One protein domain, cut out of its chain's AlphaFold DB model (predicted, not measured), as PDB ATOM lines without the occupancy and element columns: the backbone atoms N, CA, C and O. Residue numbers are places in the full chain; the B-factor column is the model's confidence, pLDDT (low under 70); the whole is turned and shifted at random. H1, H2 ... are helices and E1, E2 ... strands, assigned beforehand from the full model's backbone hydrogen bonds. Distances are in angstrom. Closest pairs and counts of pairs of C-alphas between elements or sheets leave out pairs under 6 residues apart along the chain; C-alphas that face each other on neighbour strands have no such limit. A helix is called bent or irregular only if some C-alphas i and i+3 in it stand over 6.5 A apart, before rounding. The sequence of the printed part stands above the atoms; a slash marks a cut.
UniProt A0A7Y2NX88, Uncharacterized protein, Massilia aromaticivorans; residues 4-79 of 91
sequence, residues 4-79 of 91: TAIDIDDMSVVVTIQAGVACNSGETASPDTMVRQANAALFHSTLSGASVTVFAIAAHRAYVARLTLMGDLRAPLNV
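What this domain is: This is residues 4 to 79 of the 91 residues of an uncharacterized protein of Massilia aromaticivorans (UniProt A0A7Y2NX88). A small body of two short parallel strands, E3 and E4, with H1 packed on them, has a two-stranded hairpin, E1 and E2, reaching away from it along the longest axis. After E4 the chain folds back into H2, which passes E4 with its first part and sticks out with residues 69 to 77. The printed part has 76 residues, with two named helices and four named strands that follow each other along the chain as E1 E2 E3 H1 E4 H2; its class is mixed, helices and strands. It is loose, with a radius of gyration of the C-alphas of 16.0 A and spans of 50 by 35 by 21 A.

How they stand to each other: Begin with E1, residues 4 to 8, and E2, residues 11 to 16, an antiparallel hairpin at 147 degrees; N 6 and O 13 are 2.9 A apart, within hydrogen-bond range. E2 runs on into E3, residues 19 to 22, at 25 degrees. E3, H1 of residues 31 to 48, and E4 of residues 52 to 55 form a strand-helix-strand unit, two parallel neighbour strands with a helix between, its crossover left-handed. Look at N 21 and O 53, 2.8 A apart, within hydrogen-bond range across E3 and E4. The closest C-alphas of E3 and H1, Gly 20 and Leu 42, are 3.9 A apart. Those of E4 and H2, residues 58 to 77, are Val 54 and Val 64, 7.1 A apart. H1 and H2 are apart. Each O i to N i+4 pair in H1 is within hydrogen-bond range, and 13 of 16 in H2, which is irregular: C-alphas 59 and 62 are 7.3 A apart.

Where its parts are: Find C-alpha 4 at (18.692, -22.046, 20.989), where E1 begins. E2 is 16.0 A long from first to last C-alpha. H1 runs 25.5 A from C-alpha 31 at (11.680, -51.573, 17.817). H2 runs 30.0 A and ends at C-alpha 77 at (-3.802, -16.917, 17.568).

The domain as a whole: The two C-alphas farthest apart, Asp 10 and Glu 27, are 50.2 A apart. The printed part has no cut, and no link is long. pLDDT is under 70 at residues 4, 25 to 29, 58 to 61, 63 and 74 to 79.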
ATOM      1  N   THR A   4      18.223 -22.335  19.632       66.88
ATOM      2  CA  THR A   4      18.692 -22.046  20.989       66.88
ATOM      3  C   THR A   4      20.133 -21.581  20.874       66.88
ATOM      4  O   THR A   4      20.981 -22.321  20.371       66.88
ATOM      5  N   ALA A   5      20.392 -20.338  21.280       72.00
ATOM      6  CA  ALA A   5      21.748 -19.827  21.399       72.00
ATOM      7  C   ALA A   5      22.399 -20.471  22.626       72.00
ATOM      8  O   ALA A   5      21.825 -20.459  23.718       72.00
ATOM      9  N   ILE A   6      23.563 -21.072  22.423       77.25
ATOM     10  CA  ILE A   6      24.390 -21.623  23.488       77.25
ATOM     11  C   ILE A   6      25.669 -20.796  23.506       77.25
ATOM     12  O   ILE A   6      26.378 -20.740  22.499       77.25
ATOM     13  N   ASP A   7      25.944 -20.158  24.639       79.62
ATOM     14  CA  ASP A   7      27.176 -19.402  24.832       79.62
ATOM     15  C   ASP A   7      28.278 -20.337  25.338       79.62
ATOM     16  O   ASP A   7      28.104 -21.055  26.328       79.62
ATOM     17  N   ILE A   8      29.406 -20.354  24.632       82.62
ATOM     18  CA  ILE A   8      30.595 -21.144  24.960       82.62
ATOM     19  C   ILE A   8      31.804 -20.223  24.809       82.62
ATOM     20  O   ILE A   8      32.091 -19.786  23.699       82.62
ATOM     21  N   ASP A   9      32.501 -19.935  25.913       78.62
ATOM     22  CA  ASP A   9      33.745 -19.147  25.951       78.62
ATOM     23  C   ASP A   9      33.697 -17.862  25.092       78.62
ATOM     24  O   ASP A   9      34.457 -17.701  24.139       78.62
ATOM     25  N   ASP A  10      32.761 -16.957  25.409       81.19
ATOM     26  CA  ASP A  10      32.515 -15.681  24.706       81.19
ATOM     27  C   ASP A  10      32.084 -15.796  23.225       81.19
ATOM     28  O   ASP A  10      31.999 -14.792  22.512       81.19
ATOM     29  N   MET A  11      31.742 -16.999  22.750       78.56
ATOM     30  CA  MET A  11      31.126 -17.226  21.440       78.56
ATOM     31  C   MET A  11      29.671 -17.662  21.586       78.56
ATOM     32  O   MET A  11      29.359 -18.565  22.359       78.56
ATOM     33  N   SER A  12      28.786 -17.073  20.779       81.81
ATOM     34  CA  SER A  12      27.386 -17.494  20.705       81.81
ATOM     35  C   SER A  12      27.176 -18.423  19.513       81.81
ATOM     36  O   SER A  12      27.396 -18.035  18.362       81.81
ATOM     37  N   VAL A  13      26.766 -19.663  19.783       82.44
ATOM     38  CA  VAL A  13      26.496 -20.678  18.760       82.44
ATOM     39  C   VAL A  13      24.995 -20.893  18.651       82.44
ATOM     40  O   VAL A  13      24.332 -21.261  19.620       82.44
ATOM     41  N   VAL A  14      24.455 -20.705  17.449       80.31
ATOM     42  CA  VAL A  14      23.060 -21.037  17.156       80.31
ATOM     43  C   VAL A  14      22.977 -22.512  16.788       80.31
ATOM     44  O   VAL A  14      23.519 -22.932  15.764       80.31
ATOM     45  N   VAL A  15      22.301 -23.301  17.623       79.12
ATOM     46  CA  VAL A  15      22.056 -24.720  17.352       79.12
ATOM     47  C   VAL A  15      20.631 -24.902  16.858       79.12
ATOM     48  O   VAL A  15      19.669 -24.561  17.548       79.12
ATOM     49  N   THR A  16      20.505 -25.493  15.672       79.06
ATOM     50  CA  THR A  16      19.218 -25.900  15.112       79.06
ATOM     51  C   THR A  16      19.004 -27.386  15.369       79.06
ATOM     52  O   THR A  16      19.798 -28.226  14.949       79.06
ATOM     53  N   ILE A  17      17.908 -27.717  16.051       81.25
ATOM     54  CA  ILE A  17      17.527 -29.103  16.337       81.25
ATOM     55  C   ILE A  17      16.512 -29.573  15.295       81.25
ATOM     56  O   ILE A  17      15.530 -28.885  15.010       81.25
ATOM     57  N   GLN A  18      16.738 -30.770  14.755       84.06
ATOM     58  CA  GLN A  18      15.787 -31.472  13.900       84.06
ATOM     59  C   GLN A  18      15.390 -32.799  14.540       84.06
ATOM     60  O   GLN A  18      16.234 -33.499  15.098       84.06
ATOM     61  N   ALA A  19      14.105 -33.143  14.461       84.19
ATOM     62  CA  ALA A  19      13.568 -34.360  15.056       84.19
ATOM     63  C   ALA A  19      12.714 -35.153  14.060       84.19
ATOM     64  O   ALA A  19      11.761 -34.629  13.481       84.19
ATOM     65  N   GLY A  20      13.026 -36.442  13.919       86.12
ATOM     66  CA  GLY A  20      12.193 -37.420  13.224       86.12
ATOM     67  C   GLY A  20      11.387 -38.243  14.225       86.12
ATOM     68  O   GLY A  20      11.954 -38.851  15.130       86.12
ATOM     69  N   VAL A  21      10.067 -38.275  14.067       84.50
ATOM     70  CA  VAL A  21       9.146 -38.962  14.982       84.50
ATOM     71  C   VAL A  21       8.477 -40.121  14.256       84.50
ATOM     72  O   VAL A  21       7.962 -39.948  13.155       84.50
ATOM     73  N   ALA A  22       8.428 -41.295  14.879       84.81
ATOM     74  CA  ALA A  22       7.612 -42.415  14.418       84.81
ATOM     75  C   ALA A  22       6.564 -42.756  15.480       84.81
ATOM     76  O   ALA A  22       6.887 -42.898  16.658       84.81
ATOM     77  N   CYS A  23       5.307 -42.890  15.059       77.12
ATOM     78  CA  CYS A  23       4.215 -43.266  15.949       77.12
ATOM     79  C   CYS A  23       3.975 -44.772  15.869       77.12
ATOM     80  O   CYS A  23       3.734 -45.309  14.784       77.12
ATOM     81  N   ASN A  24       3.983 -45.447  17.018       73.50
ATOM     82  CA  ASN A  24       3.512 -46.822  17.085       73.50
ATOM     83  C   ASN A  24       1.991 -46.837  16.858       73.50
ATOM     84  O   ASN A  24       1.261 -46.116  17.533       73.50
ATOM     85  N   SER A  25       1.529 -47.635  15.898       67.81
ATOM     86  CA  SER A  25       0.106 -47.745  15.547       67.81
ATOM     87  C   SER A  25      -0.560 -49.038  16.025       67.81
ATOM     88  O   SER A  25      -1.737 -49.246  15.747       67.81
ATOM     89  N   GLY A  26       0.157 -49.893  16.762       66.75
ATOM     90  CA  GLY A  26      -0.360 -51.158  17.286       66.75
ATOM     91  C   GLY A  26       0.679 -52.280  17.258       66.75
ATOM     92  O   GLY A  26       1.728 -52.144  16.634       66.75
ATOM     93  N   GLU A  27       0.353 -53.379  17.948       53.28
ATOM     94  CA  GLU A  27       1.189 -54.470  18.505       53.28
ATOM     95  C   GLU A  27       2.219 -55.192  17.600       53.28
ATOM     96  O   GLU A  27       2.825 -56.170  18.029       53.28
ATOM     97  N   THR A  28       2.485 -54.742  16.377       53.88
ATOM     98  CA  THR A  28       3.359 -55.442  15.418       53.88
ATOM     99  C   THR A  28       4.557 -54.634  14.918       53.88
ATOM    100  O   THR A  28       5.359 -55.157  14.143       53.88
ATOM    101  N   ALA A  29       4.747 -53.388  15.365       67.19
ATOM    102  CA  ALA A  29       5.945 -52.621  15.022       67.19
ATOM    103  C   ALA A  29       7.126 -53.044  15.913       67.19
ATOM    104  O   ALA A  29       7.181 -52.702  17.094       67.19
ATOM    105  N   SER A  30       8.087 -53.788  15.357       83.19
ATOM    106  CA  SER A  30       9.323 -54.100  16.078       83.19
ATOM    107  C   SER A  30      10.109 -52.812  16.378       83.19
ATOM    108  O   SER A  30      10.074 -51.879  15.566       83.19
ATOM    109  N   PRO A  31      10.867 -52.746  17.487       84.50
ATOM    110  CA  PRO A  31      11.680 -51.573  17.817       84.50
ATOM    111  C   PRO A  31      12.583 -51.128  16.657       84.50
ATOM    112  O   PRO A  31      12.643 -49.943  16.331       84.50
ATOM    113  N   ASP A  32      13.189 -52.084  15.950       87.06
ATOM    114  CA  ASP A  32      14.029 -51.815  14.780       87.06
ATOM    115  C   ASP A  32      13.265 -51.129  13.644       87.06
ATOM    116  O   ASP A  32      13.788 -50.224  12.990       87.06
ATOM    117  N   THR A  33      12.014 -51.532  13.395       84.62
ATOM    118  CA  THR A  33      11.184 -50.868  12.381       84.62
ATOM    119  C   THR A  33      10.831 -49.443  12.788       84.62
ATOM    120  O   THR A  33      10.903 -48.551  11.945       84.62
ATOM    121  N   MET A  34      10.545 -49.194  14.069       85.00
ATOM    122  CA  MET A  34      10.267 -47.844  14.566       85.00
ATOM    123  C   MET A  34      11.487 -46.927  14.455       85.00
ATOM    124  O   MET A  34      11.355 -45.789  14.008       85.00
ATOM    125  N   VAL A  35      12.683 -47.427  14.782       88.62
ATOM    126  CA  VAL A  35      13.933 -46.667  14.632       88.62
ATOM    127  C   VAL A  35      14.196 -46.341  13.164       88.62
ATOM    128  O   VAL A  35      14.506 -45.199  12.832       88.62
ATOM    129  N   ARG A  36      14.013 -47.305  12.252       87.69
ATOM    130  CA  ARG A  36      14.154 -47.053  10.807       87.69
ATOM    131  C   ARG A  36      13.167 -46.000  10.308       87.69
ATOM    132  O   ARG A  36      13.544 -45.152   9.505       87.69
ATOM    133  N   GLN A  37      11.927 -46.031  10.788       87.62
ATOM    134  CA  GLN A  37      10.900 -45.050  10.438       87.62
ATOM    135  C   GLN A  37      11.222 -43.653  10.985       87.62
ATOM    136  O   GLN A  37      11.118 -42.675  10.246       87.62
ATOM    137  N   ALA A  38      11.671 -43.554  12.236       87.81
ATOM    138  CA  ALA A  38      12.096 -42.292  12.837       87.81
ATOM    139  C   ALA A  38      13.320 -41.710  12.110       87.81
ATOM    140  O   ALA A  38      13.339 -40.523  11.796       87.81
ATOM    141  N   ASN A  39      14.289 -42.554  11.738       89.38
ATOM    142  CA  ASN A  39      15.444 -42.148  10.935       89.38
ATOM    143  C   ASN A  39      15.043 -41.686   9.531       89.38
ATOM    144  O   ASN A  39      15.583 -40.700   9.040       89.38
ATOM    145  N   ALA A  40      14.083 -42.357   8.889       86.38
ATOM    146  CA  ALA A  40      13.556 -41.916   7.601       86.38
ATOM    147  C   ALA A  40      12.864 -40.548   7.715       86.38
ATOM    148  O   ALA A  40      13.055 -39.690   6.854       86.38
ATOM    149  N   ALA A  41      12.108 -40.313   8.793       85.75
ATOM    150  CA  ALA A  41      11.542 -39.000   9.077       85.75
ATOM    151  C   ALA A  41      12.645 -37.952   9.296       85.75
ATOM    152  O   ALA A  41      12.594 -36.897   8.668       85.75
ATOM    153  N   LEU A  42      13.670 -38.252  10.097       87.88
ATOM    154  CA  LEU A  42      14.794 -37.343  10.353       87.88
ATOM    155  C   LEU A  42      15.579 -37.013   9.071       87.88
ATOM    156  O   LEU A  42      15.956 -35.873   8.824       87.88
ATOM    157  N   PHE A  43      15.788 -37.992   8.197       87.94
ATOM    158  CA  PHE A  43      16.389 -37.733   6.890       87.94
ATOM    159  C   PHE A  43      15.491 -36.843   6.014       87.94
ATOM    160  O   PHE A  43      15.962 -36.026   5.232       87.94
ATOM    161  N   HIS A  44      14.171 -36.948   6.154       82.56
ATOM    162  CA  HIS A  44      13.261 -36.043   5.464       82.56
ATOM    163  C   HIS A  44      13.258 -34.628   6.074       82.56
ATOM    164  O   HIS A  44      13.046 -33.654   5.346       82.56
ATOM    165  N   SER A  45      13.500 -34.465   7.382       83.44
ATOM    166  CA  SER A  45      13.605 -33.130   7.995       83.44
ATOM    167  C   SER A  45      14.822 -32.371   7.484       83.44
ATOM    168  O   SER A  45      14.702 -31.184   7.187       83.44
ATOM    169  N   THR A  46      15.954 -33.055   7.287       79.75
ATOM    170  CA  THR A  46      17.165 -32.419   6.741       79.75
ATOM    171  C   THR A  46      16.940 -31.908   5.317       79.75
ATOM    172  O   THR A  46      17.387 -30.814   4.990       79.75
ATOM    173  N   LEU A  47      16.193 -32.651   4.490       80.06
ATOM    174  CA  LEU A  47      15.869 -32.255   3.113       80.06
ATOM    175  C   LEU A  47      14.806 -31.155   3.023       80.06
ATOM    176  O   LEU A  47      14.903 -30.267   2.182       80.06
ATOM    177  N   SER A  48      13.767 -31.229   3.855       78.25
ATOM    178  CA  SER A  48      12.640 -30.285   3.812       78.25
ATOM    179  C   SER A  48      12.896 -28.979   4.565       78.25
ATOM    180  O   SER A  48      12.129 -28.033   4.411       78.25
ATOM    181  N   GLY A  49      13.933 -28.927   5.408       76.81
ATOM    182  CA  GLY A  49      14.181 -27.809   6.322       76.81
ATOM    183  C   GLY A  49      13.187 -27.733   7.488       76.81
ATOM    184  O   GLY A  49      13.221 -26.785   8.271       76.81
ATOM    185  N   ALA A  50      12.295 -28.719   7.631       75.56
ATOM    186  CA  ALA A  50      11.341 -28.770   8.728       75.56
ATOM    187  C   ALA A  50      12.042 -29.147  10.042       75.56
ATOM    188  O   ALA A  50      12.814 -30.095  10.091       75.56
ATOM    189  N   SER A  51      11.733 -28.446  11.136       78.81
ATOM    190  CA  SER A  51      12.294 -28.778  12.462       78.81
ATOM    191  C   SER A  51      11.800 -30.119  13.020       78.81
ATOM    192  O   SER A  51      12.519 -30.788  13.757       78.81
ATOM    193  N   VAL A  52      10.583 -30.534  12.660       81.62
ATOM    194  CA  VAL A  52       9.993 -31.802  13.092       81.62
ATOM    195  C   VAL A  52       9.302 -32.457  11.907       81.62
ATOM    196  O   VAL A  52       8.493 -31.825  11.226       81.62
ATOM    197  N   THR A  53       9.586 -33.732  11.683       82.62
ATOM    198  CA  THR A  53       8.931 -34.568  10.673       82.62
ATOM    199  C   THR A  53       8.398 -35.832  11.321       82.62
ATOM    200  O   THR A  53       9.022 -36.427  12.196       82.62
ATOM    201  N   VAL A  54       7.214 -36.260  10.887       83.50
ATOM    202  CA  VAL A  54       6.550 -37.443  11.434       83.50
ATOM    203  C   VAL A  54       6.421 -38.492  10.341       83.50
ATOM    204  O   VAL A  54       5.858 -38.227   9.277       83.50
ATOM    205  N   PHE A  55       6.919 -39.696  10.603       80.06
ATOM    206  CA  PHE A  55       6.664 -40.851   9.763       80.06
ATOM    207  C   PHE A  55       5.206 -41.280   9.931       80.06
ATOM    208  O   PHE A  55       4.781 -41.690  11.012       80.06
ATOM    209  N   ALA A  56       4.440 -41.212   8.844       72.31
ATOM    210  CA  ALA A  56       3.065 -41.685   8.803       72.31
ATOM    211  C   ALA A  56       2.860 -42.651   7.640       72.31
ATOM    212  O   ALA A  56       3.070 -42.310   6.474       72.31
ATOM    213  N   ILE A  57       2.356 -43.842   7.960       74.25
ATOM    214  CA  ILE A  57       1.727 -44.707   6.960       74.25
ATOM    215  C   ILE A  57       0.470 -44.022   6.404       74.25
ATOM    216  O   ILE A  57      -0.105 -43.150   7.055       74.25
ATOM    217  N   ALA A  58       0.024 -44.418   5.208       68.38
ATOM    218  CA  ALA A  58      -1.085 -43.764   4.503       68.38
ATOM    219  C   ALA A  58      -2.339 -43.559   5.379       68.38
ATOM    220  O   ALA A  58      -2.943 -42.490   5.332       68.38
ATOM    221  N   ALA A  59      -2.656 -44.529   6.245       60.84
ATOM    222  CA  ALA A  59      -3.777 -44.469   7.186       60.84
ATOM    223  C   ALA A  59      -3.676 -43.331   8.227       60.84
ATOM    224  O   ALA A  59      -4.694 -42.818   8.677       60.84
ATOM    225  N   HIS A  60      -2.465 -42.892   8.583       67.44
ATOM    226  CA  HIS A  60      -2.221 -41.877   9.616       67.44
ATOM    227  C   HIS A  60      -1.911 -40.482   9.059       67.44
ATOM    228  O   HIS A  60      -1.715 -39.545   9.835       67.44
ATOM    229  N   ARG A  61      -1.913 -40.297   7.730       69.81
ATOM    230  CA  ARG A  61      -1.663 -38.981   7.110       69.81
ATOM    231  C   ARG A  61      -2.634 -37.906   7.598       69.81
ATOM    232  O   ARG A  61      -2.212 -36.782   7.842       69.81
ATOM    233  N   ALA A  62      -3.908 -38.255   7.791       71.19
ATOM    234  CA  ALA A  62      -4.919 -37.323   8.287       71.19
ATOM    235  C   ALA A  62      -4.630 -36.851   9.723       71.19
ATOM    236  O   ALA A  62      -4.857 -35.686  10.046       71.19
ATOM    237  N   TYR A  63      -4.093 -37.733  10.572       68.94
ATOM    238  CA  TYR A  63      -3.736 -37.391  11.948       68.94
ATOM    239  C   TYR A  63      -2.543 -36.432  11.993       68.94
ATOM    240  O   TYR A  63      -2.595 -35.419  12.687       68.94
ATOM    241  N   VAL A  64      -1.508 -36.693  11.188       72.06
ATOM    242  CA  VAL A  64      -0.346 -35.796  11.078       72.06
ATOM    243  C   VAL A  64      -0.745 -34.443  10.497       72.06
ATOM    244  O   VAL A  64      -0.398 -33.424  11.080       72.06
ATOM    245  N   ALA A  65      -1.546 -34.413   9.428       73.50
ATOM    246  CA  ALA A  65      -2.043 -33.161   8.856       73.50
ATOM    247  C   ALA A  65      -2.846 -32.337   9.877       73.50
ATOM    248  O   ALA A  65      -2.725 -31.116   9.930       73.50
ATOM    249  N   ARG A  66      -3.634 -33.005  10.729       78.81
ATOM    250  CA  ARG A  66      -4.372 -32.348  11.810       78.81
ATOM    251  C   ARG A  66      -3.445 -31.811  12.901       78.81
ATOM    252  O   ARG A  66      -3.705 -30.728  13.412       78.81
ATOM    253  N   LEU A  67      -2.373 -32.528  13.237       74.19
ATOM    254  CA  LEU A  67      -1.367 -32.073  14.200       74.19
ATOM    255  C   LEU A  67      -0.613 -30.840  13.681       74.19
ATOM    256  O   LEU A  67      -0.459 -29.866  14.415       74.19
ATOM    257  N   THR A  68      -0.219 -30.856  12.404       75.31
ATOM    258  CA  THR A  68       0.376 -29.700  11.721       75.31
ATOM    259  C   THR A  68      -0.583 -28.518  11.747       75.31
ATOM    260  O   THR A  68      -0.212 -27.462  12.240       75.31
ATOM    261  N   LEU A  69      -1.849 -28.719  11.360       77.50
ATOM    262  CA  LEU A  69      -2.873 -27.674  11.406       77.50
ATOM    263  C   LEU A  69      -3.069 -27.107  12.821       77.50
ATOM    264  O   LEU A  69      -3.237 -25.906  12.987       77.50
ATOM    265  N   MET A  70      -3.053 -27.944  13.860       79.31
ATOM    266  CA  MET A  70      -3.151 -27.476  15.247       79.31
ATOM    267  C   MET A  70      -1.947 -26.615  15.654       79.31
ATOM    268  O   MET A  70      -2.128 -25.620  16.358       79.31
ATOM    269  N   GLY A  71      -0.738 -26.962  15.203       71.94
ATOM    270  CA  GLY A  71       0.449 -26.116  15.358       71.94
ATOM    271  C   GLY A  71       0.310 -24.793  14.602       71.94
ATOM    272  O   GLY A  71       0.493 -23.723  15.187       71.94
ATOM    273  N   ASP A  72      -0.113 -24.874  13.341       72.88
ATOM    274  CA  ASP A  72      -0.302 -23.738  12.441       72.88
ATOM    275  C   ASP A  72      -1.417 -22.800  12.886       72.88
ATOM    276  O   ASP A  72      -1.359 -21.630  12.551       72.88
ATOM    277  N   LEU A  73      -2.422 -23.269  13.628       73.25
ATOM    278  CA  LEU A  73      -3.472 -22.427  14.211       73.25
ATOM    279  C   LEU A  73      -3.049 -21.819  15.552       73.25
ATOM    280  O   LEU A  73      -3.523 -20.746  15.919       73.25
ATOM    281  N   ARG A  74      -2.142 -22.467  16.290       68.44
ATOM    282  CA  ARG A  74      -1.663 -21.957  17.583       68.44
ATOM    283  C   ARG A  74      -0.756 -20.737  17.425       68.44
ATOM    284  O   ARG A  74      -0.836 -19.822  18.238       68.44
ATOM    285  N   ALA A  75       0.086 -20.705  16.394       63.34
ATOM    286  CA  ALA A  75       0.947 -19.557  16.112       63.34
ATOM    287  C   ALA A  75       0.166 -18.254  15.787       63.34
ATOM    288  O   ALA A  75       0.393 -17.256  16.464       63.34
ATOM    289  N   PRO A  76      -0.789 -18.224  14.838       58.00
ATOM    290  CA  PRO A  76      -1.547 -17.034  14.452       58.00
ATOM    291  C   PRO A  76      -2.673 -16.652  15.417       58.00
ATOM    292  O   PRO A  76      -3.284 -15.619  15.213       58.00
ATOM    293  N   LEU A  77      -2.971 -17.425  16.465       58.81
ATOM    294  CA  LEU A  77      -3.802 -16.917  17.568       58.81
ATOM    295  C   LEU A  77      -3.005 -16.006  18.515       58.81
ATOM    296  O   LEU A  77      -3.583 -15.141  19.167       58.81
ATOM    297  N   ASN A  78      -1.679 -16.171  18.565       57.22
ATOM    298  CA  ASN A  78      -0.777 -15.351  19.379       57.22
ATOM    299  C   ASN A  78      -0.157 -14.177  18.599       57.22
ATOM    300  O   ASN A  78       0.589 -13.384  19.168       57.22
ATOM    301  N   VAL A  79      -0.451 -14.061  17.303       54.34
ATOM    302  CA  VAL A  79       0.028 -12.999  16.408       54.34
ATOM    303  C   VAL A  79      -1.178 -12.507  15.606       54.34
ATOM    304  O   VAL A  79      -2.045 -13.304  15.300       54.34
TER     305      VAL A  79